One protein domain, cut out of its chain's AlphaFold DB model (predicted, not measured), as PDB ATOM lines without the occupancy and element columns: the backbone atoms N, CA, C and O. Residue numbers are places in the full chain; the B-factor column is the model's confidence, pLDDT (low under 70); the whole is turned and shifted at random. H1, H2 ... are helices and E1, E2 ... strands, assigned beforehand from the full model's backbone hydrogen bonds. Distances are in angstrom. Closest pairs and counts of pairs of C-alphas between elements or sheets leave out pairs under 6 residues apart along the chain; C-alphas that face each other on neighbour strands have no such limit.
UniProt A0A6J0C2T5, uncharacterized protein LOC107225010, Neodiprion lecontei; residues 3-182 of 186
ATOM      1  N   GLN A   3      36.053   9.099 -39.616       75.31
ATOM      2  CA  GLN A   3      35.666  10.139 -38.660       75.31
ATOM      3  C   GLN A   3      34.155  10.074 -38.470       75.31
ATOM      4  O   GLN A   3      33.407  10.034 -39.448       75.31
ATOM      5  N   GLY A   4      33.716  10.070 -37.217       82.56
ATOM      6  CA  GLY A   4      32.308  10.019 -36.855       82.56
ATOM      7  C   GLY A   4      31.942  11.091 -35.839       82.56
ATOM      8  O   GLY A   4      32.758  11.523 -35.025       82.56
ATOM      9  N   GLY A   5      30.687  11.528 -35.895       85.88
ATOM     10  CA  GLY A   5      30.075  12.380 -34.885       85.88
ATOM     11  C   GLY A   5      28.739  11.784 -34.471       85.88
ATOM     12  O   GLY A   5      27.886  11.534 -35.322       85.88
ATOM     13  N   ASN A   6      28.549  11.563 -33.174       84.69
ATOM     14  CA  ASN A   6      27.276  11.143 -32.611       84.69
ATOM     15  C   ASN A   6      26.649  12.318 -31.853       84.69
ATOM     16  O   ASN A   6      27.297  12.947 -31.016       84.69
ATOM     17  N   ARG A   7      25.386  12.623 -32.158       87.50
ATOM     18  CA  ARG A   7      24.590  13.590 -31.403       87.50
ATOM     19  C   ARG A   7      23.323  12.920 -30.912       87.50
ATOM     20  O   ARG A   7      22.422  12.641 -31.704       87.50
ATOM     21  N   THR A   8      23.229  12.795 -29.602       86.38
ATOM     22  CA  THR A   8      22.035  12.314 -28.919       86.38
ATOM     23  C   THR A   8      21.234  13.507 -28.421       86.38
ATOM     24  O   THR A   8      21.799  14.532 -28.025       86.38
ATOM     25  N   ARG A   9      19.905  13.412 -28.504       86.81
ATOM     26  CA  ARG A   9      18.992  14.495 -28.133       86.81
ATOM     27  C   ARG A   9      17.810  13.974 -27.334       86.81
ATOM     28  O   ARG A   9      17.260  12.930 -27.679       86.81
ATOM     29  N   ILE A  10      17.390  14.762 -26.354       84.75
ATOM     30  CA  ILE A  10      16.184  14.543 -25.559       84.75
ATOM     31  C   ILE A  10      15.375  15.845 -25.582       84.75
ATOM     32  O   ILE A  10      15.950  16.900 -25.304       84.75
ATOM     33  N   PRO A  11      14.085  15.819 -25.959       87.56
ATOM     34  CA  PRO A  11      13.203  16.972 -25.806       87.56
ATOM     35  C   PRO A  11      13.201  17.484 -24.362       87.56
ATOM     36  O   PRO A  11      13.037  16.700 -23.435       87.56
ATOM     37  N   ALA A  12      13.354  18.793 -24.163       88.44
ATOM     38  CA  ALA A  12      13.387  19.397 -22.829       88.44
ATOM     39  C   ALA A  12      12.087  19.123 -22.050       88.44
ATOM     40  O   ALA A  12      12.117  18.784 -20.876       88.44
ATOM     41  N   VAL A  13      10.948  19.131 -22.745       86.25
ATOM     42  CA  VAL A  13       9.628  18.773 -22.197       86.25
ATOM     43  C   VAL A  13       9.544  17.349 -21.625       86.25
ATOM     44  O   VAL A  13       8.721  17.107 -20.747       86.25
ATOM     45  N   ASP A  14      10.390  16.418 -22.077       81.81
ATOM     46  CA  ASP A  14      10.383  15.038 -21.572       81.81
ATOM     47  C   ASP A  14      11.083  14.929 -20.202       81.81
ATOM     48  O   ASP A  14      10.953  13.916 -19.518       81.81
ATOM     49  N   VAL A  15      11.845  15.954 -19.804       84.06
ATOM     50  CA  VAL A  15      12.730  15.920 -18.632       84.06
ATOM     51  C   VAL A  15      12.498  17.071 -17.654       84.06
ATOM     52  O   VAL A  15      12.611  16.863 -16.442       84.06
ATOM     53  N   ASP A  16      12.120  18.249 -18.138       85.88
ATOM     54  CA  ASP A  16      11.900  19.441 -17.325       85.88
ATOM     55  C   ASP A  16      10.556  19.381 -16.597       85.88
ATOM     56  O   ASP A  16       9.543  18.928 -17.126       85.88
ATOM     57  N   GLY A  17      10.539  19.832 -15.340       84.19
ATOM     58  CA  GLY A  17       9.325  19.832 -14.515       84.19
ATOM     59  C   GLY A  17       8.841  18.442 -14.078       84.19
ATOM     60  O   GLY A  17       7.830  18.348 -13.387       84.19
ATOM     61  N   THR A  18       9.568  17.373 -14.417       85.50
ATOM     62  CA  THR A  18       9.244  15.988 -14.017       85.50
ATOM     63  C   THR A  18       9.536  15.695 -12.541       85.50
ATOM     64  O   THR A  18       9.101  14.673 -12.016       85.50
ATOM     65  N   GLY A  19      10.274  16.583 -11.863       87.56
ATOM     66  CA  GLY A  19      10.727  16.403 -10.480       87.56
ATOM     67  C   GLY A  19      12.017  15.590 -10.341       87.56
ATOM     68  O   GLY A  19      12.514  15.430  -9.224       87.56
ATOM     69  N   GLN A  20      12.585  15.096 -11.448       88.75
ATOM     70  CA  GLN A  20      13.890  14.444 -11.412       88.75
ATOM     71  C   GLN A  20      14.993  15.415 -10.958       88.75
ATOM     72  O   GLN A  20      14.905  16.611 -11.237       88.75
ATOM     73  N   PRO A  21      16.044  14.923 -10.280       91.38
ATOM     74  CA  PRO A  21      17.071  15.793  -9.720       91.38
ATOM     75  C   PRO A  21      18.001  16.408 -10.770       91.38
ATOM     76  O   PRO A  21      18.585  17.441 -10.479       91.38
ATOM     77  N   MET A  22      18.167  15.785 -11.946       91.00
ATOM     78  CA  MET A  22      19.101  16.250 -12.980       91.00
ATOM     79  C   MET A  22      18.692  17.602 -13.571       91.00
ATOM     80  O   MET A  22      17.607  17.742 -14.131       91.00
ATOM     81  N   GLU A  23      19.614  18.564 -13.540       91.56
ATOM     82  CA  GLU A  23      19.458  19.889 -14.138       91.56
ATOM     83  C   GLU A  23      20.258  19.962 -15.443       91.56
ATOM     84  O   GLU A  23      21.365  20.504 -15.501       91.56
ATOM     85  N   TYR A  24      19.700  19.397 -16.518       90.19
ATOM     86  CA  TYR A  24      20.385  19.236 -17.808       90.19
ATOM     87  C   TYR A  24      21.026  20.530 -18.329       90.19
ATOM     88  O   TYR A  24      22.161  20.508 -18.803       90.19
ATOM     89  N   ALA A  25      20.346  21.669 -18.182       88.56
ATOM     90  CA  ALA A  25      20.850  22.973 -18.609       88.56
ATOM     91  C   ALA A  25      22.169  23.390 -17.926       88.56
ATOM     92  O   ALA A  25      22.933  24.164 -18.506       88.56
ATOM     93  N   ASN A  26      22.476  22.873 -16.733       91.00
ATOM     94  CA  ASN A  26      23.660  23.244 -15.952       91.00
ATOM     95  C   ASN A  26      24.883  22.364 -16.251       91.00
ATOM     96  O   ASN A  26      26.014  22.780 -16.004       91.00
ATOM     97  N   ILE A  27      24.698  21.210 -16.888       92.69
ATOM     98  CA  ILE A  27      25.775  20.259 -17.178       92.69
ATOM     99  C   ILE A  27      26.633  20.751 -18.359       92.69
ATOM    100  O   ILE A  27      26.101  21.147 -19.396       92.69
ATOM    101  N   SER A  28      27.968  20.723 -18.236       92.75
ATOM    102  CA  SER A  28      28.875  21.261 -19.272       92.75
ATOM    103  C   SER A  28      28.793  20.512 -20.607       92.75
ATOM    104  O   SER A  28      28.892  21.139 -21.655       92.75
ATOM    105  N   ALA A  29      28.558  19.199 -20.591       93.25
ATOM    106  CA  ALA A  29      28.410  18.375 -21.794       93.25
ATOM    107  C   ALA A  29      27.061  18.536 -22.519       93.25
ATOM    108  O   ALA A  29      26.876  17.992 -23.611       93.25
ATOM    109  N   VAL A  30      26.102  19.242 -21.912       93.44
ATOM    110  CA  VAL A  30      24.756  19.416 -22.456       93.44
ATOM    111  C   VAL A  30      24.632  20.793 -23.100       93.44
ATOM    112  O   VAL A  30      24.946  21.825 -22.509       93.44
ATOM    113  N   THR A  31      24.127  20.809 -24.332       93.12
ATOM    114  CA  THR A  31      23.816  22.028 -25.085       93.12
ATOM    115  C   THR A  31      22.359  22.023 -25.529       93.12
ATOM    116  O   THR A  31      21.839  20.986 -25.940       93.12
ATOM    117  N   THR A  32      21.707  23.181 -25.493       92.69
ATOM    118  CA  THR A  32      20.308  23.326 -25.915       92.69
ATOM    119  C   THR A  32      20.220  23.652 -27.403       92.69
ATOM    120  O   THR A  32      20.942  24.518 -27.904       92.69
ATOM    121  N   LYS A  33      19.341  22.959 -28.134       92.12
ATOM    122  CA  LYS A  33      19.071  23.209 -29.558       92.12
ATOM    123  C   LYS A  33      17.594  23.061 -29.869       92.12
ATOM    124  O   LYS A  33      16.955  22.134 -29.388       92.12
ATOM    125  N   VAL A  34      17.082  23.906 -30.759       93.12
ATOM    126  CA  VAL A  34      15.735  23.746 -31.314       93.12
ATOM    127  C   VAL A  34      15.801  22.848 -32.546       93.12
ATOM    128  O   VAL A  34      16.517  23.141 -33.505       93.12
ATOM    129  N   VAL A  35      15.055  21.748 -32.531       87.44
ATOM    130  CA  VAL A  35      14.972  20.772 -33.621       87.44
ATOM    131  C   VAL A  35      13.510  20.596 -34.004       87.44
ATOM    132  O   VAL A  35      12.714  20.106 -33.212       87.44
ATOM    133  N   GLY A  36      13.142  20.999 -35.222       89.38
ATOM    134  CA  GLY A  36      11.752  20.891 -35.683       89.38
ATOM    135  C   GLY A  36      10.756  21.666 -34.810       89.38
ATOM    136  O   GLY A  36       9.626  21.225 -34.645       89.38
ATOM    137  N   GLY A  37      11.188  22.782 -34.211       92.31
ATOM    138  CA  GLY A  37      10.374  23.587 -33.293       92.31
ATOM    139  C   GLY A  37      10.335  23.082 -31.848       92.31
ATOM    140  O   GLY A  37       9.738  23.742 -31.006       92.31
ATOM    141  N   VAL A  38      10.985  21.956 -31.541       89.75
ATOM    142  CA  VAL A  38      11.080  21.405 -30.184       89.75
ATOM    143  C   VAL A  38      12.436  21.757 -29.587       89.75
ATOM    144  O   VAL A  38      13.469  21.521 -30.214       89.75
ATOM    145  N   GLU A  39      12.444  22.327 -28.387       93.75
ATOM    146  CA  GLU A  39      13.673  22.522 -27.622       93.75
ATOM    147  C   GLU A  39      14.189  21.175 -27.105       93.75
ATOM    148  O   GLU A  39      13.447  20.402 -26.498       93.75
ATOM    149  N   CYS A  40      15.463  20.885 -27.364       90.88
ATOM    150  CA  CYS A  40      16.112  19.647 -26.965       90.88
ATOM    151  C   CYS A  40      17.420  19.923 -26.228       90.88
ATOM    152  O   CYS A  40      18.250  20.713 -26.690       90.88
ATOM    153  N   TYR A  41      17.662  19.156 -25.171       91.44
ATOM    154  CA  TYR A  41      18.998  18.947 -24.638       91.44
ATOM    155  C   TYR A  41      19.757  17.997 -25.553       91.44
ATOM    156  O   TYR A  41      19.242  16.960 -25.977       91.44
ATOM    157  N   THR A  42      20.982  18.371 -25.901       92.00
ATOM    158  CA  THR A  42      21.830  17.606 -26.807       92.00
ATOM    159  C   THR A  42      23.207  17.410 -26.214       92.00
ATOM    160  O   THR A  42      23.825  18.351 -25.718       92.00
ATOM    161  N   VAL A  43      23.700  16.188 -26.334       93.00
ATOM    162  CA  VAL A  43      25.088  15.839 -26.064       93.00
ATOM    163  C   VAL A  43      25.733  15.451 -27.390       93.00
ATOM    164  O   VAL A  43      25.067  14.916 -28.282       93.00
ATOM    165  N   THR A  44      27.004  15.784 -27.593       95.31
ATOM    166  CA  THR A  44      27.715  15.435 -28.831       95.31
ATOM    167  C   THR A  44      29.075  14.830 -28.517       95.31
ATOM    168  O   THR A  44      29.834  15.391 -27.731       95.31
ATOM    169  N   ALA A  45      29.378  13.715 -29.170       96.12
ATOM    170  CA  ALA A  45      30.677  13.066 -29.146       96.12
ATOM    171  C   ALA A  45      31.251  12.995 -30.565       96.12
ATOM    172  O   ALA A  45      30.516  12.797 -31.535       96.12
ATOM    173  N   TYR A  46      32.564  13.135 -30.679       96.06
ATOM    174  CA  TYR A  46      33.319  12.920 -31.909       96.06
ATOM    175  C   TYR A  46      34.294  11.785 -31.688       96.06
ATOM    176  O   TYR A  46      34.863  11.667 -30.606       96.06
ATOM    177  N   PHE A  47      34.508  10.973 -32.710       94.69
ATOM    178  CA  PHE A  47      35.440   9.866 -32.624       94.69
ATOM    179  C   PHE A  47      36.165   9.644 -33.942       94.69
ATOM    180  O   PHE A  47      35.690  10.000 -35.026       94.69
ATOM    181  N   TYR A  48      37.337   9.041 -33.820       93.50
ATOM    182  CA  TYR A  48      38.167   8.624 -34.932       93.50
ATOM    183  C   TYR A  48      38.590   7.175 -34.724       93.50
ATOM    184  O   TYR A  48      38.948   6.796 -33.609       93.50
ATOM    185  N   ILE A  49      38.544   6.393 -35.800       91.62
ATOM    186  CA  ILE A  49      39.004   5.005 -35.825       91.62
ATOM    187  C   ILE A  49      39.981   4.844 -36.993       91.62
ATOM    188  O   ILE A  49      39.655   5.104 -38.163       91.62
ATOM    189  N   ASP A  50      41.195   4.409 -36.668       89.88
ATOM    190  CA  ASP A  50      42.153   3.900 -37.636       89.88
ATOM    191  C   ASP A  50      42.118   2.372 -37.653       89.88
ATOM    192  O   ASP A  50      42.806   1.708 -36.884       89.88
ATOM    193  N   GLU A  51      41.355   1.825 -38.597       84.88
ATOM    194  CA  GLU A  51      41.230   0.379 -38.827       84.88
ATOM    195  C   GLU A  51      42.568  -0.336 -39.074       84.88
ATOM    196  O   GLU A  51      42.662  -1.546 -38.904       84.88
ATOM    197  N   THR A  52      43.615   0.384 -39.493       87.00
ATOM    198  CA  THR A  52      44.913  -0.239 -39.796       87.00
ATOM    199  C   THR A  52      45.716  -0.500 -38.529       87.00
ATOM    200  O   THR A  52      46.346  -1.546 -38.395       87.00
ATOM    201  N   SER A  53      45.722   0.464 -37.609       87.69
ATOM    202  CA  SER A  53      46.468   0.377 -36.350       87.69
ATOM    203  C   SER A  53      45.608  -0.077 -35.168       87.69
ATOM    204  O   SER A  53      46.150  -0.404 -34.115       87.69
ATOM    205  N   GLY A  54      44.281  -0.066 -35.317       83.62
ATOM    206  CA  GLY A  54      43.327  -0.211 -34.219       83.62
ATOM    207  C   GLY A  54      43.248   1.025 -33.315       83.62
ATOM    208  O   GLY A  54      42.574   0.981 -32.284       83.62
ATOM    209  N   ALA A  55      43.932   2.123 -33.662       87.94
ATOM    210  CA  ALA A  55      43.932   3.332 -32.853       87.94
ATOM    211  C   ALA A  55      42.556   4.004 -32.864       87.94
ATOM    212  O   ALA A  55      41.888   4.111 -33.896       87.94
ATOM    213  N   ARG A  56      42.157   4.502 -31.694       91.06
ATOM    214  CA  ARG A  56      40.894   5.206 -31.479       91.06
ATOM    215  C   ARG A  56      41.167   6.541 -30.816       91.06
ATOM    216  O   ARG A  56      42.079   6.654 -29.998       91.06
ATOM    217  N   GLU A  57      40.342   7.528 -31.128       93.81
ATOM    218  CA  GLU A  57      40.278   8.790 -30.397       93.81
ATOM    219  C   GLU A  57      38.822   9.177 -30.148       93.81
ATOM    220  O   GLU A  57      37.943   8.864 -30.952       93.81
ATOM    221  N   LEU A  58      38.572   9.850 -29.026       95.44
ATOM    222  CA  LEU A  58      37.241  10.233 -28.575       95.44
ATOM    223  C   LEU A  58      37.281  11.637 -27.964       95.44
ATOM    224  O   LEU A  58      38.195  11.973 -27.209       95.44
ATOM    225  N   TRP A  59      36.270  12.444 -28.272       96.31
ATOM    226  CA  TRP A  59      36.069  13.772 -27.702       96.31
ATOM    227  C   TRP A  59      34.605  14.001 -27.367       96.31
ATOM    228  O   TRP A  59      33.726  13.662 -28.158       96.31
ATOM    229  N   PHE A  60      34.352  14.677 -26.254       95.38
ATOM    230  CA  PHE A  60      33.030  15.196 -25.921       95.38
ATOM    231  C   PHE A  60      32.978  16.697 -26.151       95.38
ATOM    232  O   PHE A  60      33.908  17.429 -25.814       95.38
ATOM    233  N   LEU A  61      31.884  17.152 -26.760       95.19
ATOM    234  CA  LEU A  61      31.585  18.568 -26.855       95.19
ATOM    235  C   LEU A  61      31.043  19.045 -25.511       95.19
ATOM    236  O   LEU A  61      29.975  18.614 -25.082       95.19
ATOM    237  N   GLU A  62      31.768  19.964 -24.893       93.44
ATOM    238  CA  GLU A  62      31.336  20.725 -23.732       93.44
ATOM    239  C   GLU A  62      31.046  22.181 -24.123       93.44
ATOM    240  O   GLU A  62      31.389  22.635 -25.219       93.44
ATOM    241  N   LYS A  63      30.419  22.936 -23.215       90.50
ATOM    242  CA  LYS A  63      30.160  24.378 -23.371       90.50
ATOM    243  C   LYS A  63      31.429  25.174 -23.691       90.50
ATOM    244  O   LYS A  63      31.366  26.100 -24.495       90.50
ATOM    245  N   ASP A  64      32.564  24.766 -23.122       90.38
ATOM    246  CA  ASP A  64      33.854  25.453 -23.263       90.38
ATOM    247  C   ASP A  64      34.731  24.896 -24.402       90.38
ATOM    248  O   ASP A  64      35.836  25.387 -24.632       90.38
ATOM    249  N   GLY A  65      34.258  23.885 -25.143       93.69
ATOM    250  CA  GLY A  65      34.972  23.313 -26.287       93.69
ATOM    251  C   GLY A  65      35.012  21.789 -26.299       93.69
ATOM    252  O   GLY A  65      34.193  21.113 -25.686       93.69
ATOM    253  N   LEU A  66      35.959  21.226 -27.053       95.56
ATOM    254  CA  LEU A  66      36.147  19.778 -27.138       95.56
ATOM    255  C   LEU A  66      37.046  19.287 -26.008       95.56
ATOM    256  O   LEU A  66      38.202  19.699 -25.905       95.56
ATOM    257  N   ARG A  67      36.546  18.338 -25.221       94.88
ATOM    258  CA  ARG A  67      37.328  17.623 -24.215       94.88
ATOM    259  C   ARG A  67      37.768  16.275 -24.771       94.88
ATOM    260  O   ARG A  67      36.925  15.437 -25.085       94.88
ATOM    261  N   LYS A  68      39.081  16.070 -24.909       95.38
ATOM    262  CA  LYS A  68      39.648  14.784 -25.341       95.38
ATOM    263  C   LYS A  68      39.505  13.757 -24.223       95.38
ATOM    264  O   LYS A  68      39.781  14.064 -23.068       95.38
ATOM    265  N   ILE A  69      39.083  12.551 -24.585       95.12
ATOM    266  CA  ILE A  69      38.953  11.424 -23.668       95.12
ATOM    267  C   ILE A  69      40.186  10.528 -23.836       95.12
ATOM    268  O   ILE A  69      40.486  10.123 -24.966       95.12
ATOM    269  N   PRO A  70      40.915  10.219 -22.750       94.38
ATOM    270  CA  PRO A  70      42.000   9.251 -22.786       94.38
ATOM    271  C   PRO A  70      41.517   7.917 -23.345       94.38
ATOM    272  O   PRO A  70      40.493   7.391 -22.930       94.38
ATOM    273  N   THR A  71      42.254   7.338 -24.283       89.50
ATOM    274  CA  THR A  71      41.890   6.043 -24.878       89.50
ATOM    275  C   THR A  71      42.508   4.859 -24.144       89.50
ATOM    276  O   THR A  71      42.134   3.723 -24.433       89.50
ATOM    277  N   ASN A  72      43.380   5.132 -23.161       91.25
ATOM    278  CA  ASN A  72      43.926   4.155 -22.224       91.25
ATOM    279  C   ASN A  72      43.191   4.213 -20.870       91.25
ATOM    280  O   ASN A  72      43.126   5.273 -20.240       91.25
ATOM    281  N   ALA A  73      42.679   3.070 -20.404       90.06
ATOM    282  CA  ALA A  73      41.928   2.959 -19.151       90.06
ATOM    283  C   ALA A  73      42.725   3.414 -17.913       90.06
ATOM    284  O   ALA A  73      42.144   3.931 -16.962       90.06
ATOM    285  N   SER A  74      44.052   3.256 -17.913       91.62
ATOM    286  CA  SER A  74      44.911   3.648 -16.783       91.62
ATOM    287  C   SER A  74      44.963   5.164 -16.549       91.62
ATOM    288  O   SER A  74      45.258   5.600 -15.437       91.62
ATOM    289  N   LEU A  75      44.637   5.967 -17.569       94.56
ATOM    290  CA  LEU A  75      44.691   7.431 -17.523       94.56
ATOM    291  C   LEU A  75      43.334   8.072 -17.215       94.56
ATOM    292  O   LEU A  75      43.274   9.220 -16.780       94.56
ATOM    293  N   ILE A  76      42.225   7.349 -17.418       93.69
ATOM    294  CA  ILE A  76      40.884   7.943 -17.322       93.69
ATOM    295  C   ILE A  76      40.569   8.448 -15.903       93.69
ATOM    296  O   ILE A  76      39.876   9.449 -15.728       93.69
ATOM    297  N   ASN A  77      41.112   7.802 -14.870       93.75
ATOM    298  CA  ASN A  77      40.904   8.260 -13.502       93.75
ATOM    299  C   ASN A  77      41.713   9.520 -13.185       93.75
ATOM    300  O   ASN A  77      41.141  10.520 -12.759       93.75
ATOM    301  N   SER A  78      43.024   9.484 -13.427       93.94
ATOM    302  CA  SER A  78      43.941  10.570 -13.071       93.94
ATOM    303  C   SER A  78      43.737  11.831 -13.912       93.94
ATOM    304  O   SER A  78      43.909  12.930 -13.393       93.94
ATOM    305  N   GLU A  79      43.356  11.696 -15.185       94.31
ATOM    306  CA  GLU A  79      43.191  12.838 -16.093       94.31
ATOM    307  C   GLU A  79      41.756  13.375 -16.139       94.31
ATOM    308  O   GLU A  79      41.546  14.555 -16.420       94.31
ATOM    309  N   MET A  80      40.754  12.527 -15.881       92.19
ATOM    310  CA  MET A  80      39.349  12.890 -16.105       92.19
ATOM    311  C   MET A  80      38.457  12.754 -14.876       92.19
ATOM    312  O   MET A  80      37.338  13.268 -14.909       92.19
ATOM    313  N   GLY A  81      38.923  12.088 -13.817       92.81
ATOM    314  CA  GLY A  81      38.113  11.796 -12.638       92.81
ATOM    315  C   GLY A  81      37.016  10.768 -12.911       92.81
ATOM    316  O   GLY A  81      35.955  10.842 -12.303       92.81
ATOM    317  N   TYR A  82      37.232   9.842 -13.850       93.19
ATOM    318  CA  TYR A  82      36.306   8.735 -14.084       93.19
ATOM    319  C   TYR A  82      36.748   7.514 -13.284       93.19
ATOM    320  O   TYR A  82      37.918   7.128 -13.277       93.19
ATOM    321  N   TYR A  83      35.796   6.879 -12.621       91.25
ATOM    322  CA  TYR A  83      36.008   5.736 -11.755       91.25
ATOM    323  C   TYR A  83      35.420   4.491 -12.402       91.25
ATOM    324  O   TYR A  83      34.384   4.545 -13.071       91.25
ATOM    325  N   LYS A  84      36.112   3.367 -12.216       90.00
ATOM    326  CA  LYS A  84      35.686   2.070 -12.729       90.00
ATOM    327  C   LYS A  84      34.412   1.642 -11.995       90.00
ATOM    328  O   LYS A  84      34.428   1.482 -10.779       90.00
ATOM    329  N   GLY A  85      33.328   1.474 -12.740       87.81
ATOM    330  CA  GLY A  85      32.106   0.824 -12.288       87.81
ATOM    331  C   GLY A  85      32.197  -0.692 -12.441       87.81
ATOM    332  O   GLY A  85      33.271  -1.293 -12.357       87.81
ATOM    333  N   HIS A  86      31.056  -1.324 -12.688       85.56
ATOM    334  CA  HIS A  86      31.005  -2.759 -12.929       85.56
ATOM    335  C   HIS A  86      31.321  -3.096 -14.392       85.56
ATOM    336  O   HIS A  86      31.089  -2.312 -15.318       85.56
ATOM    337  N   CYS A  87      31.862  -4.297 -14.594       87.25
ATOM    338  CA  CYS A  87      31.964  -4.878 -15.922       87.25
ATOM    339  C   CYS A  87      30.684  -5.648 -16.238       87.25
ATOM    340  O   CYS A  87      30.253  -6.482 -15.440       87.25
ATOM    341  N   VAL A  88      30.106  -5.388 -17.408       87.19
ATOM    342  CA  VAL A  88      28.933  -6.110 -17.906       87.19
ATOM    343  C   VAL A  88      29.358  -6.902 -19.137       87.19
ATOM    344  O   VAL A  88      29.917  -6.339 -20.078       87.19
ATOM    345  N   SER A  89      29.136  -8.218 -19.139       85.75
ATOM    346  CA  SER A  89      29.447  -9.068 -20.298       85.75
ATOM    347  C   SER A  89      28.773  -8.518 -21.553       85.75
ATOM    348  O   SER A  89      27.640  -8.053 -21.462       85.75
ATOM    349  N   SER A  90      29.444  -8.568 -22.709       85.25
ATOM    350  CA  SER A  90      29.030  -7.924 -23.972       85.25
ATOM    351  C   SER A  90      28.976  -6.388 -23.969       85.25
ATOM    352  O   SER A  90      28.577  -5.795 -24.968       85.25
ATOM    353  N   MET A  91      29.392  -5.734 -22.874       87.56
ATOM    354  CA  MET A  91      29.499  -4.272 -22.804       87.56
ATOM    355  C   MET A  91      30.876  -3.773 -22.329       87.56
ATOM    356  O   MET A  91      31.336  -2.706 -22.728       87.56
ATOM    357  N   GLY A  92      31.560  -4.549 -21.488       89.12
ATOM    358  CA  GLY A  92      32.875  -4.220 -20.947       89.12
ATOM    359  C   GLY A  92      32.823  -3.439 -19.637       89.12
ATOM    360  O   GLY A  92      31.808  -3.397 -18.933       89.12
ATOM    361  N   ASN A  93      33.967  -2.860 -19.273       91.56
ATOM    362  CA  ASN A  93      34.131  -2.094 -18.044       91.56
ATOM    363  C   ASN A  93      33.573  -0.689 -18.243       91.56
ATOM    364  O   ASN A  93      34.105   0.067 -19.058       91.56
ATOM    365  N   HIS A  94      32.548  -0.337 -17.474       92.69
ATOM    366  CA  HIS A  94      32.000   1.011 -17.494       92.69
ATOM    367  C   HIS A  94      32.822   1.934 -16.602       92.69
ATOM    368  O   HIS A  94      33.214   1.559 -15.498       92.69
ATOM    369  N   PHE A  95      33.049   3.155 -17.063       93.31
ATOM    370  CA  PHE A  95      33.704   4.206 -16.300       93.31
ATOM    371  C   PHE A  95      32.804   5.432 -16.241       93.31
ATOM    372  O   PHE A  95      32.336   5.910 -17.276       93.31
ATOM    373  N   TYR A  96      32.606   5.952 -15.030       92.75
ATOM    374  CA  TYR A  96      31.719   7.078 -14.749       92.75
ATOM    375  C   TYR A  96      32.438   8.136 -13.910       92.75
ATOM    376  O   TYR A  96      33.185   7.774 -13.000       92.75
ATOM    377  N   PRO A  97      32.175   9.435 -14.109       92.44
ATOM    378  CA  PRO A  97      32.652  10.492 -13.220       92.44
ATOM    379  C   PRO A  97      31.728  10.627 -11.999       92.44
ATOM    380  O   PRO A  97      31.169  11.690 -11.729       92.44
ATOM    381  N   ILE A  98      31.504   9.513 -11.301       90.06
ATOM    382  CA  ILE A  98      30.589   9.411 -10.165       90.06
ATOM    383  C   ILE A  98      31.371   8.930  -8.947       90.06
ATOM    384  O   ILE A  98      32.111   7.951  -9.021       90.06
ATOM    385  N   THR A  99      31.169   9.610  -7.825       89.31
ATOM    386  CA  THR A  99      31.643   9.238  -6.491       89.31
ATOM    387  C   THR A  99      30.474   9.273  -5.506       89.31
ATOM    388  O   THR A  99      29.383   9.749  -5.827       89.31
ATOM    389  N   THR A 100      30.712   8.843  -4.268       89.00
ATOM    390  CA  THR A 100      29.745   8.926  -3.156       89.00
ATOM    391  C   THR A 100      29.183  10.335  -2.917       89.00
ATOM    392  O   THR A 100      28.100  10.470  -2.350       89.00
ATOM    393  N   THR A 101      29.904  11.382  -3.334       89.44
ATOM    394  CA  THR A 101      29.557  12.796  -3.126       89.44
ATOM    395  C   THR A 101      29.104  13.502  -4.403       89.44
ATOM    396  O   THR A 101      28.994  14.725  -4.409       89.44
ATOM    397  N   THR A 102      28.913  12.783  -5.511       91.06
ATOM    398  CA  THR A 102      28.424  13.402  -6.747       91.06
ATOM    399  C   THR A 102      26.992  13.890  -6.554       91.06
ATOM    400  O   THR A 102      26.106  13.128  -6.169       91.06
ATOM    401  N   GLU A 103      26.755  15.161  -6.866       92.44
ATOM    402  CA  GLU A 103      25.423  15.755  -6.823       92.44
ATOM    403  C   GLU A 103      24.568  15.239  -7.985       92.44
ATOM    404  O   GLU A 103      24.966  15.297  -9.150       92.44
ATOM    405  N   CYS A 104      23.355  14.762  -7.691       90.19
ATOM    406  CA  CYS A 104      22.493  14.207  -8.736       90.19
ATOM    407  C   CYS A 104      21.993  15.244  -9.750       90.19
ATOM    408  O   CYS A 104      21.587  14.872 -10.851       90.19
ATOM    409  N   SER A 105      22.039  16.533  -9.405       92.31
ATOM    410  CA  SER A 105      21.706  17.620 -10.325       92.31
ATOM    411  C   SER A 105      22.724  17.812 -11.438       92.31
ATOM    412  O   SER A 105      22.374  18.334 -12.494       92.31
ATOM    413  N   SER A 106      23.955  17.333 -11.247       89.44
ATOM    414  CA  SER A 106      25.073  17.534 -12.166       89.44
ATOM    415  C   SER A 106      25.676  16.229 -12.690       89.44
ATOM    416  O   SER A 106      26.819  16.225 -13.149       89.44
ATOM    417  N   LEU A 107      24.912  15.126 -12.665       90.00
ATOM    418  CA  LEU A 107      25.351  13.837 -13.213       90.00
ATOM    419  C   LEU A 107      25.806  14.002 -14.659       90.00
ATOM    420  O   LEU A 107      25.014  14.300 -15.551       90.00
ATOM    421  N   TYR A 108      27.100  13.801 -14.887       92.56
ATOM    422  CA  TYR A 108      27.661  13.918 -16.218       92.56
ATOM    423  C   TYR A 108      27.125  12.773 -17.091       92.56
ATOM    424  O   TYR A 108      27.194  11.611 -16.686       92.56
ATOM    425  N   PRO A 109      26.591  13.070 -18.284       90.69
ATOM    426  CA  PRO A 109      25.746  12.134 -19.010       90.69
ATOM    427  C   PRO A 109      26.535  11.086 -19.793       90.69
ATOM    428  O   PRO A 109      25.936  10.193 -20.381       90.69
ATOM    429  N   TRP A 110      27.860  11.209 -19.860       94.25
ATOM    430  CA  TRP A 110      28.704  10.291 -20.611       94.25
ATOM    431  C   TRP A 110      29.363   9.258 -19.705       94.25
ATOM    432  O   TRP A 110      29.958   9.602 -18.683       94.25
ATOM    433  N   PHE A 111      29.339   8.006 -20.150       93.69
ATOM    434  CA  PHE A 111      30.175   6.934 -19.624       93.69
ATOM    435  C   PHE A 111      31.080   6.379 -20.723       93.69
ATOM    436  O   PHE A 111      30.762   6.460 -21.913       93.69
ATOM    437  N   ILE A 112      32.225   5.825 -20.323       95.00
ATOM    438  CA  ILE A 112      33.213   5.234 -21.237       95.00
ATOM    439  C   ILE A 112      33.277   3.729 -21.022       95.00
ATOM    440  O   ILE A 112      33.118   3.254 -19.897       95.00
ATOM    441  N   LEU A 113      33.534   2.990 -22.098       94.31
ATOM    442  CA  LEU A 113      33.616   1.537 -22.101       94.31
ATOM    443  C   LEU A 113      35.023   1.103 -22.485       94.31
ATOM    444  O   LEU A 113      35.536   1.503 -23.534       94.31
ATOM    445  N   TYR A 114      35.623   0.255 -21.653       92.12
ATOM    446  CA  TYR A 114      36.938  -0.329 -21.907       92.12
ATOM    447  C   TYR A 114      36.910  -1.855 -21.849       92.12
ATOM    448  O   TYR A 114      36.252  -2.459 -20.995       92.12
ATOM    449  N   GLU A 115      37.732  -2.467 -22.697       89.94
ATOM    450  CA  GLU A 115      38.167  -3.856 -22.571       89.94
ATOM    451  C   GLU A 115      39.693  -3.867 -22.420       89.94
ATOM    452  O   GLU A 115      40.428  -3.343 -23.262       89.94
ATOM    453  N   GLY A 116      40.176  -4.403 -21.296       86.38
ATOM    454  CA  GLY A 116      41.570  -4.230 -20.892       86.38
ATOM    455  C   GLY A 116      41.933  -2.747 -20.767       86.38
ATOM    456  O   GLY A 116      41.273  -1.998 -20.046       86.38
ATOM    457  N   GLU A 117      42.977  -2.322 -21.479       87.31
ATOM    458  CA  GLU A 117      43.411  -0.922 -21.503       87.31
ATOM    459  C   GLU A 117      42.773  -0.093 -22.622       87.31
ATOM    460  O   GLU A 117      42.934   1.120 -22.618       87.31
ATOM    461  N   ASN A 118      42.039  -0.689 -23.564       88.44
ATOM    462  CA  ASN A 118      41.604   0.006 -24.777       88.44
ATOM    463  C   ASN A 118      40.163   0.504 -24.671       88.44
ATOM    464  O   ASN A 118      39.277  -0.237 -24.242       88.44
ATOM    465  N   VAL A 119      39.912   1.739 -25.111       92.38
ATOM    466  CA  VAL A 119      38.543   2.244 -25.280       92.38
ATOM    467  C   VAL A 119      37.832   1.454 -26.378       92.38
ATOM    468  O   VAL A 119      38.355   1.298 -27.479       92.38
ATOM    469  N   MET A 120      36.638   0.950 -26.086       92.81
ATOM    470  CA  MET A 120      35.829   0.121 -26.994       92.81
ATOM    471  C   MET A 120      34.531   0.817 -27.392       92.81
ATOM    472  O   MET A 120      33.900   0.452 -28.381       92.81
ATOM    473  N   GLY A 121      34.127   1.824 -26.624       94.06
ATOM    474  CA  GLY A 121      32.881   2.532 -26.828       94.06
ATOM    475  C   GLY A 121      32.663   3.611 -25.784       94.06
ATOM    476  O   GLY A 121      33.485   3.852 -24.897       94.06
ATOM    477  N   PHE A 122      31.523   4.260 -25.906       94.88
ATOM    478  CA  PHE A 122      31.010   5.223 -24.950       94.88
ATOM    479  C   PHE A 122      29.491   5.157 -24.985       94.88
ATOM    480  O   PHE A 122      28.903   4.589 -25.905       94.88
ATOM    481  N   GLY A 123      28.839   5.764 -24.013       92.62
ATOM    482  CA  GLY A 123      27.399   5.880 -24.069       92.62
ATOM    483  C   GLY A 123      26.887   7.078 -23.316       92.62
ATOM    484  O   GLY A 123      27.590   7.692 -22.511       92.62
ATOM    485  N   PHE A 124      25.657   7.429 -23.653       90.31
ATOM    486  CA  PHE A 124      24.923   8.475 -22.975       90.31
ATOM    487  C   PHE A 124      23.940   7.820 -22.014       90.31
ATOM    488  O   PHE A 124      23.203   6.925 -22.420       90.31
ATOM    489  N   GLN A 125      23.901   8.303 -20.777       88.31
ATOM    490  CA  GLN A 125      22.963   7.874 -19.755       88.31
ATOM    491  C   GLN A 125      22.323   9.088 -19.083       88.31
ATOM    492  O   GLN A 125      23.001  10.052 -18.727       88.31
ATOM    493  N   GLY A 126      21.011   9.027 -18.887       85.06
ATOM    494  CA  GLY A 126      20.245  10.053 -18.192       85.06
ATOM    495  C   GLY A 126      19.133   9.446 -17.350       85.06
ATOM    496  O   GLY A 126      18.740   8.292 -17.540       85.06
ATOM    497  N   LEU A 127      18.626  10.236 -16.409       85.25
ATOM    498  CA  LEU A 127      17.420   9.889 -15.670       85.25
ATOM    499  C   LEU A 127      16.181  10.065 -16.552       85.25
ATOM    500  O   LEU A 127      16.116  10.970 -17.390       85.25
ATOM    501  N   GLY A 128      15.206   9.188 -16.333       78.69
ATOM    502  CA  GLY A 128      13.943   9.176 -17.054       78.69
ATOM    503  C   GLY A 128      13.701   7.869 -17.799       78.69
ATOM    504  O   GLY A 128      14.589   7.034 -17.986       78.69
ATOM    505  N   THR A 129      12.466   7.712 -18.262       71.00
ATOM    506  CA  THR A 129      12.082   6.642 -19.179       71.00
ATOM    507  C   THR A 129      11.782   7.266 -20.528       71.00
ATOM    508  O   THR A 129      10.968   8.180 -20.646       71.00
ATOM    509  N   VAL A 130      12.462   6.798 -21.570       63.81
ATOM    510  CA  VAL A 130      12.075   7.165 -22.929       63.81
ATOM    511  C   VAL A 130      10.866   6.336 -23.329       63.81
ATOM    512  O   VAL A 130      10.805   5.131 -23.084       63.81
ATOM    513  N   THR A 131       9.896   6.964 -23.987       55.84
ATOM    514  CA  THR A 131       8.884   6.204 -24.714       55.84
ATOM    515  C   THR A 131       9.576   5.519 -25.891       55.84
ATOM    516  O   THR A 131      10.069   6.172 -26.814       55.84
ATOM    517  N   SER A 132       9.650   4.188 -25.846       54.50
ATOM    518  CA  SER A 132      10.103   3.367 -26.964       54.50
ATOM    519  C   SER A 132       9.066   3.446 -28.085       54.50
ATOM    520  O   SER A 132       8.174   2.613 -28.221       54.50
ATOM    521  N   SER A 133       9.145   4.501 -28.893       60.78
ATOM    522  CA  SER A 133       8.473   4.510 -30.187       60.78
ATOM    523  C   SER A 133       9.201   3.558 -31.138       60.78
ATOM    524  O   SER A 133      10.385   3.256 -30.955       60.78
ATOM    525  N   SER A 134       8.527   3.129 -32.206       61.62
ATOM    526  CA  SER A 134       9.163   2.370 -33.294       61.62
ATOM    527  C   SER A 134      10.363   3.099 -33.922       61.62
ATOM    528  O   SER A 134      11.189   2.473 -34.576       61.62
ATOM    529  N   GLU A 135      10.491   4.409 -33.702       63.75
ATOM    530  CA  GLU A 135      11.583   5.252 -34.197       63.75
ATOM    531  C   GLU A 135      12.758   5.385 -33.205       63.75
ATOM    532  O   GLU A 135      13.823   5.896 -33.559       63.75
ATOM    533  N   ARG A 136      12.582   4.946 -31.953       67.56
ATOM    534  CA  ARG A 136      13.542   5.101 -30.844       67.56
ATOM    535  C   ARG A 136      13.914   3.762 -30.201       67.56
ATOM    536  O   ARG A 136      14.230   3.701 -29.019       67.56
ATOM    537  N   VAL A 137      13.922   2.695 -31.000       71.94
ATOM    538  CA  VAL A 137      14.230   1.311 -30.570       71.94
ATOM    539  C   VAL A 137      15.675   1.089 -30.112       71.94
ATOM    540  O   VAL A 137      15.992   0.035 -29.576       71.94
ATOM    541  N   TRP A 138      16.552   2.063 -30.345       75.75
ATOM    542  CA  TRP A 138      17.975   2.025 -30.001       75.75
ATOM    543  C   TRP A 138      18.271   2.497 -28.572       75.75
ATOM    544  O   TRP A 138      19.418   2.432 -28.140       75.75
ATOM    545  N   TRP A 139      17.260   2.979 -27.848       79.25
ATOM    546  CA  TRP A 139      17.390   3.289 -26.433       79.25
ATOM    547  C   TRP A 139      17.141   2.063 -25.571       79.25
ATOM    548  O   TRP A 139      16.142   1.359 -25.725       79.25
ATOM    549  N   GLU A 140      18.003   1.882 -24.584       74.94
ATOM    550  CA  GLU A 140      17.798   0.912 -23.527       74.94
ATOM    551  C   GLU A 140      16.890   1.516 -22.457       74.94
ATOM    552  O   GLU A 140      17.114   2.624 -21.959       74.94
ATOM    553  N   THR A 141      15.846   0.771 -22.102       67.88
ATOM    554  CA  THR A 141      15.101   0.996 -20.863       67.88
ATOM    555  C   THR A 141      15.653   0.030 -19.837       67.88
ATOM    556  O   THR A 141      15.432  -1.174 -19.949       67.88
ATOM    557  N   ILE A 142      16.391   0.556 -18.862       69.94
ATOM    558  CA  ILE A 142      17.022  -0.252 -17.821       69.94
ATOM    559  C   ILE A 142      16.012  -0.410 -16.676       69.94
ATOM    560  O   ILE A 142      15.639   0.594 -16.060       69.94
ATOM    561  N   PRO A 143      15.534  -1.633 -16.371       66.06
ATOM    562  CA  PRO A 143      14.699  -1.850 -15.198       66.06
ATOM    563  C   PRO A 143      15.418  -1.370 -13.926       66.06
ATOM    564  O   PRO A 143      16.604  -1.656 -13.763       66.06
ATOM    565  N   PRO A 144      14.727  -0.734 -12.962       64.38
ATOM    566  CA  PRO A 144      15.369  -0.234 -11.744       64.38
ATOM    567  C   PRO A 144      16.214  -1.281 -11.001       64.38
ATOM    568  O   PRO A 144      17.262  -0.954 -10.446       64.38
ATOM    569  N   ALA A 145      15.798  -2.553 -11.047       63.38
ATOM    570  CA  ALA A 145      16.489  -3.678 -10.421       63.38
ATOM    571  C   ALA A 145      17.851  -4.033 -11.052       63.38
ATOM    572  O   ALA A 145      18.656  -4.685 -10.394       63.38
ATOM    573  N   THR A 146      18.120  -3.634 -12.301       62.84
ATOM    574  CA  THR A 146      19.378  -3.942 -13.009       62.84
ATOM    575  C   THR A 146      20.359  -2.778 -13.011       62.84
ATOM    576  O   THR A 146      21.512  -2.943 -13.370       62.84
ATOM    577  N   THR A 147      19.944  -1.593 -12.580       61.75
ATOM    578  CA  THR A 147      20.780  -0.383 -12.616       61.75
ATOM    579  C   THR A 147      22.042  -0.473 -11.751       61.75
ATOM    580  O   THR A 147      23.059   0.151 -12.050       61.75
ATOM    581  N   SER A 148      22.004  -1.299 -10.703       60.12
ATOM    582  CA  SER A 148      23.162  -1.601  -9.857       60.12
ATOM    583  C   SER A 148      24.238  -2.435 -10.562       60.12
ATOM    584  O   SER A 148      25.322  -2.584 -10.013       60.12
ATOM    585  N   SER A 149      23.978  -2.987 -11.755       61.62
ATOM    586  CA  SER A 149      24.925  -3.885 -12.424       61.62
ATOM    587  C   SER A 149      26.011  -3.173 -13.231       61.62
ATOM    588  O   SER A 149      26.922  -3.854 -13.690       61.62
ATOM    589  N   ALA A 150      25.926  -1.852 -13.432       65.69
ATOM    590  CA  ALA A 150      26.901  -1.078 -14.215       65.69
ATOM    591  C   ALA A 150      27.510   0.101 -13.430       65.69
ATOM    592  O   ALA A 150      28.714   0.346 -13.518       65.69
ATOM    593  N   ILE A 151      26.697   0.816 -12.647       74.81
ATOM    594  CA  ILE A 151      27.107   1.993 -11.861       74.81
ATOM    595  C   ILE A 151      27.940   1.548 -10.644       74.81
ATOM    596  O   ILE A 151      27.621   0.508 -10.071       74.81
ATOM    597  N   PRO A 152      28.975   2.303 -10.213       75.06
ATOM    598  CA  PRO A 152      29.722   1.990  -8.996       75.06
ATOM    599  C   PRO A 152      28.807   1.727  -7.790       75.06
ATOM    600  O   PRO A 152      27.866   2.481  -7.532       75.06
ATOM    601  N   SER A 153      29.099   0.667  -7.033       69.69
ATOM    602  CA  SER A 153      28.304   0.253  -5.867       69.69
ATOM    603  C   SER A 153      28.261   1.294  -4.743       69.69
ATOM    604  O   SER A 153      27.375   1.252  -3.894       69.69
ATOM    605  N   ASP A 154      29.220   2.216  -4.730       76.94
ATOM    606  CA  ASP A 154      29.347   3.343  -3.810       76.94
ATOM    607  C   ASP A 154      28.893   4.675  -4.439       76.94
ATOM    608  O   ASP A 154      29.261   5.749  -3.971       76.94
ATOM    609  N   GLY A 155      28.072   4.636  -5.493       82.81
ATOM    610  CA  GLY A 155      27.439   5.833  -6.046       82.81
ATOM    611  C   GLY A 155      26.591   6.603  -5.014       82.81
ATOM    612  O   GLY A 155      26.233   6.077  -3.953       82.81
ATOM    613  N   PRO A 156      26.231   7.865  -5.303       89.00
ATOM    614  CA  PRO A 156      25.522   8.708  -4.353       89.00
ATOM    615  C   PRO A 156      24.102   8.174  -4.119       89.00
ATOM    616  O   PRO A 156      23.415   7.739  -5.046       89.00
ATOM    617  N   VAL A 157      23.617   8.257  -2.876       88.12
ATOM    618  CA  VAL A 157      22.284   7.745  -2.488       88.12
ATOM    619  C   VAL A 157      21.168   8.346  -3.348       88.12
ATOM    620  O   VAL A 157      20.206   7.657  -3.693       88.12
ATOM    621  N   CYS A 158      21.308   9.612  -3.746       89.56
ATOM    622  CA  CYS A 158      20.339  10.277  -4.609       89.56
ATOM    623  C   CYS A 158      20.179   9.570  -5.965       89.56
ATOM    624  O   CYS A 158      19.070   9.541  -6.490       89.56
ATOM    625  N   LEU A 159      21.235   8.951  -6.509       88.00
ATOM    626  CA  LEU A 159      21.197   8.279  -7.808       88.00
ATOM    627  C   LEU A 159      20.412   6.975  -7.713       88.00
ATOM    628  O   LEU A 159      19.584   6.692  -8.578       88.00
ATOM    629  N   ALA A 160      20.604   6.221  -6.629       85.19
ATOM    630  CA  ALA A 160      19.819   5.023  -6.354       85.19
ATOM    631  C   ALA A 160      18.320   5.353  -6.220       85.19
ATOM    632  O   ALA A 160      17.482   4.710  -6.849       85.19
ATOM    633  N   LEU A 161      17.976   6.401  -5.462       87.56
ATOM    634  CA  LEU A 161      16.585   6.839  -5.292       87.56
ATOM    635  C   LEU A 161      15.973   7.372  -6.594       87.56
ATOM    636  O   LEU A 161      14.827   7.052  -6.922       87.56
ATOM    637  N   ALA A 162      16.734   8.162  -7.350       87.44
ATOM    638  CA  ALA A 162      16.287   8.726  -8.614       87.44
ATOM    639  C   ALA A 162      16.063   7.640  -9.670       87.44
ATOM    640  O   ALA A 162      15.054   7.661 -10.361       87.44
ATOM    641  N   THR A 163      16.938   6.643  -9.728       84.62
ATOM    642  CA  THR A 163      16.779   5.469 -10.591       84.62
ATOM    643  C   THR A 163      15.471   4.731 -10.313       84.62
ATOM    644  O   THR A 163      14.744   4.388 -11.240       84.62
ATOM    645  N   VAL A 164      15.148   4.488  -9.039       84.62
ATOM    646  CA  VAL A 164      13.897   3.810  -8.658       84.62
ATOM    647  C   VAL A 164      12.675   4.648  -9.031       84.62
ATOM    648  O   VAL A 164      11.662   4.097  -9.452       84.62
ATOM    649  N   SER A 165      12.774   5.969  -8.885       86.44
ATOM    650  CA  SER A 165      11.646   6.885  -9.075       86.44
ATOM    651  C   SER A 165      11.394   7.232 -10.544       86.44
ATOM    652  O   SER A 165      10.244   7.369 -10.951       86.44
ATOM    653  N   TYR A 166      12.457   7.376 -11.334       84.19
ATOM    654  CA  TYR A 166      12.410   7.947 -12.684       84.19
ATOM    655  C   TYR A 166      12.902   6.988 -13.771       84.19
ATOM    656  O   TYR A 166      12.655   7.237 -14.948       84.19
ATOM    657  N   GLY A 167      13.567   5.892 -13.401       82.56
ATOM    658  CA  GLY A 167      14.249   5.008 -14.341       82.56
ATOM    659  C   GLY A 167      15.536   5.612 -14.904       82.56
ATOM    660  O   GLY A 167      15.919   6.744 -14.590       82.56
ATOM    661  N   ILE A 168      16.203   4.823 -15.746       82.50
ATOM    662  CA  ILE A 168      17.364   5.245 -16.524       82.50
ATOM    663  C   ILE A 168      17.118   4.950 -17.998       82.50
ATOM    664  O   ILE A 168      16.683   3.855 -18.368       82.50
ATOM    665  N   THR A 169      17.478   5.920 -18.833       81.81
ATOM    666  CA  THR A 169      17.620   5.736 -20.271       81.81
ATOM    667  C   THR A 169      19.093   5.758 -20.649       81.81
ATOM    668  O   THR A 169      19.860   6.584 -20.146       81.81
ATOM    669  N   SER A 170      19.494   4.832 -21.517       85.75
ATOM    670  CA  SER A 170      20.877   4.714 -21.968       85.75
ATOM    671  C   SER A 170      20.963   4.381 -23.455       85.75
ATOM    672  O   SER A 170      20.071   3.739 -24.011       85.75
ATOM    673  N   VAL A 171      22.040   4.818 -24.102       88.00
ATOM    674  CA  VAL A 171      22.436   4.376 -25.442       88.00
ATOM    675  C   VAL A 171      23.931   4.091 -25.458       88.00
ATOM    676  O   VAL A 171      24.736   4.941 -25.074       88.00
ATOM    677  N   HIS A 172      24.296   2.916 -25.962       91.75
ATOM    678  CA  HIS A 172      25.677   2.506 -26.181       91.75
ATOM    679  C   HIS A 172      26.107   2.783 -27.627       91.75
ATOM    680  O   HIS A 172      25.375   2.505 -28.578       91.75
ATOM    681  N   ILE A 173      27.315   3.320 -27.797       92.75
ATOM    682  CA  ILE A 173      27.975   3.547 -29.081       92.75
ATOM    683  C   ILE A 173      29.291   2.770 -29.076       92.75
ATOM    684  O   ILE A 173      30.211   3.075 -28.314       92.75
ATOM    685  N   TRP A 174      29.385   1.779 -29.959       92.56
ATOM    686  CA  TRP A 174      30.549   0.907 -30.087       92.56
ATOM    687  C   TRP A 174      31.529   1.436 -31.135       92.56
ATOM    688  O   TRP A 174      31.131   1.858 -32.218       92.56
ATOM    689  N   LEU A 175      32.818   1.402 -30.797       92.19
ATOM    690  CA  LEU A 175      33.953   1.720 -31.676       92.19
ATOM    691  C   LEU A 175      34.690   0.443 -32.121       92.19
ATOM    692  O   LEU A 175      35.870   0.480 -32.476       92.19
ATOM    693  N   VAL A 176      33.999  -0.692 -32.012       90.25
ATOM    694  CA  VAL A 176      34.454  -2.050 -32.315       90.25
ATOM    695  C   VAL A 176      33.362  -2.765 -33.106       90.25
ATOM    696  O   VAL A 176      32.179  -2.481 -32.907       90.25
ATOM    697  N   ASP A 177      33.754  -3.712 -33.955       88.81
ATOM    698  CA  ASP A 177      32.818  -4.424 -34.835       88.81
ATOM    699  C   ASP A 177      31.981  -5.480 -34.103       88.81
ATOM    700  O   ASP A 177      30.825  -5.716 -34.450       88.81
ATOM    701  N   GLU A 178      32.558  -6.117 -33.082       89.62
ATOM    702  CA  GLU A 178      31.954  -7.262 -32.393       89.62
ATOM    703  C   GLU A 178      31.799  -7.013 -30.882       89.62
ATOM    704  O   GLU A 178      32.407  -7.715 -30.069       89.62
ATOM    705  N   PRO A 179      30.984  -6.027 -30.456       89.06
ATOM    706  CA  PRO A 179      30.792  -5.732 -29.035       89.06
ATOM    707  C   PRO A 179      30.221  -6.920 -28.242       89.06
ATOM    708  O   PRO A 179      30.524  -7.087 -27.063       89.06
ATOM    709  N   GLN A 180      29.475  -7.817 -28.896       88.94
ATOM    710  CA  GLN A 180      28.968  -9.051 -28.293       88.94
ATOM    711  C   GLN A 180      30.069  -9.999 -27.787       88.94
ATOM    712  O   GLN A 180      29.791 -10.842 -26.937       88.94
ATOM    713  N   ASN A 181      31.298  -9.857 -28.294       90.69
ATOM    714  CA  ASN A 181      32.444 -10.677 -27.907       90.69
ATOM    715  C   ASN A 181      33.230 -10.088 -26.727       90.69
ATOM    716  O   ASN A 181      34.160 -10.735 -26.248       90.69
ATOM    717  N   ILE A 182      32.853  -8.902 -26.233       88.44
ATOM    718  CA  ILE A 182      33.522  -8.270 -25.094       88.44
ATOM    719  C   ILE A 182      33.320  -9.119 -23.839       88.44
ATOM    720  O   ILE A 182      32.189  -9.427 -23.439       88.44
TER     721      ILE A 182
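Overview. This is residues 3 to 182 of the 186 residues of the protein "uncharacterized protein LOC107225010" of Neodiprion lecontei (UniProt A0A6J0C2T5). Two strongly twisted sheets lie partly face to face as a sandwich: a six-stranded one, E6 E7 E8 E9 E11 E10, curled like part of a barrel, and a branched one of E1 to E5. H1 packs on the curled sheet near the link between the two, while H2 and H3, a short helical hairpin, lie by the curled sheet away from the branched one. The 180 printed residues, of mixed class, run E1 E2 E3 E4 E5 H1 E6 E7 E8 E9 E10 H2 H3 E11, with neighbour strands antiparallel in both sheets. The whole is compact, with a radius of gyration of the C-alphas of 15.7 A and spans of 47 by 38 by 34 A.

Along the chain. The curled sheet has E6, residues 83 to 88, E7, 92 to 96, E8, 110 to 115, E9, 118 to 127 and 27.7 A long, E10, 140 to 142, and E11, 168 to 174 and 19.4 A long, ending at C-alpha 174 (30.549, 0.907, -30.087). The branched sheet has E1, residues 3 to 11, 26.8 A long from C-alpha 3 (35.666, 10.139, -38.660), E2, 31 to 35, E3, 38 to 50 and 36.4 A long, E4, 55 to 62 and 23.3 A long, and E5, 65 to 69. The helices are H1, residues 73 to 80, H2, 144 to 149, and H3, 157 to 166 and 14.2 A long.

Arrangement. E6 to E9 form a meander, each strand the antiparallel neighbour of the one before; N 85 and O 94 are 2.8 A apart, N 95 and O 112 2.8 A, and N 113 and O 121 2.9 A. E11 is the antiparallel neighbour of E9, with N 124 and O 171 at 3.0 A, and edge strand E10 is the antiparallel neighbour of E11, with N 140 and O 170 at 2.8 A. E2 to E5 form another meander, with N 33 and O 40 at 2.9 A, N 48 and O 57 at 2.9 A, and N 60 and O 67 at 2.9 A. E3 bends by 58 degrees at residue 41; E1 is on one side of it, with N 6 and O 45 at 2.8 A, and E2 and E4 on the other side. The facing parts of the two sheets are 10.6 A centre to centre, their strands at 17 degrees; the closest C-alphas of E4 and E9, Arg 56 and Val 119, are 7.3 A apart. H1 is on the curled sheet at a height of 9.3 A, over E7 and along it at 8 degrees on the local plane. H2 is on that sheet but over none of its strands, and H3 only grazes it. H2 and H3 only just touch, with 3 pairs of C-alphas within 8 A, the closest being Pro 144 and Val 164 at 5.3 A, opposite ways at a steep tilt of 42 degrees. In H3 every O i to N i+4 pair is within hydrogen-bond range; H1 has 2 of 4, and H2 0 of 2 but 2 of 3 O i to N i+3 pairs.

Size, cuts and confidence. The C-alphas farthest apart, of Gly 17 and Thr 52, are 48.0 A apart. The printed part has no cut; the long links are E1 to E2, E7 to E8 and E9 to E10. The mean pLDDT of the printed part is 86.6, with residues 130 to 136, 141 to 150 and 153 under 70.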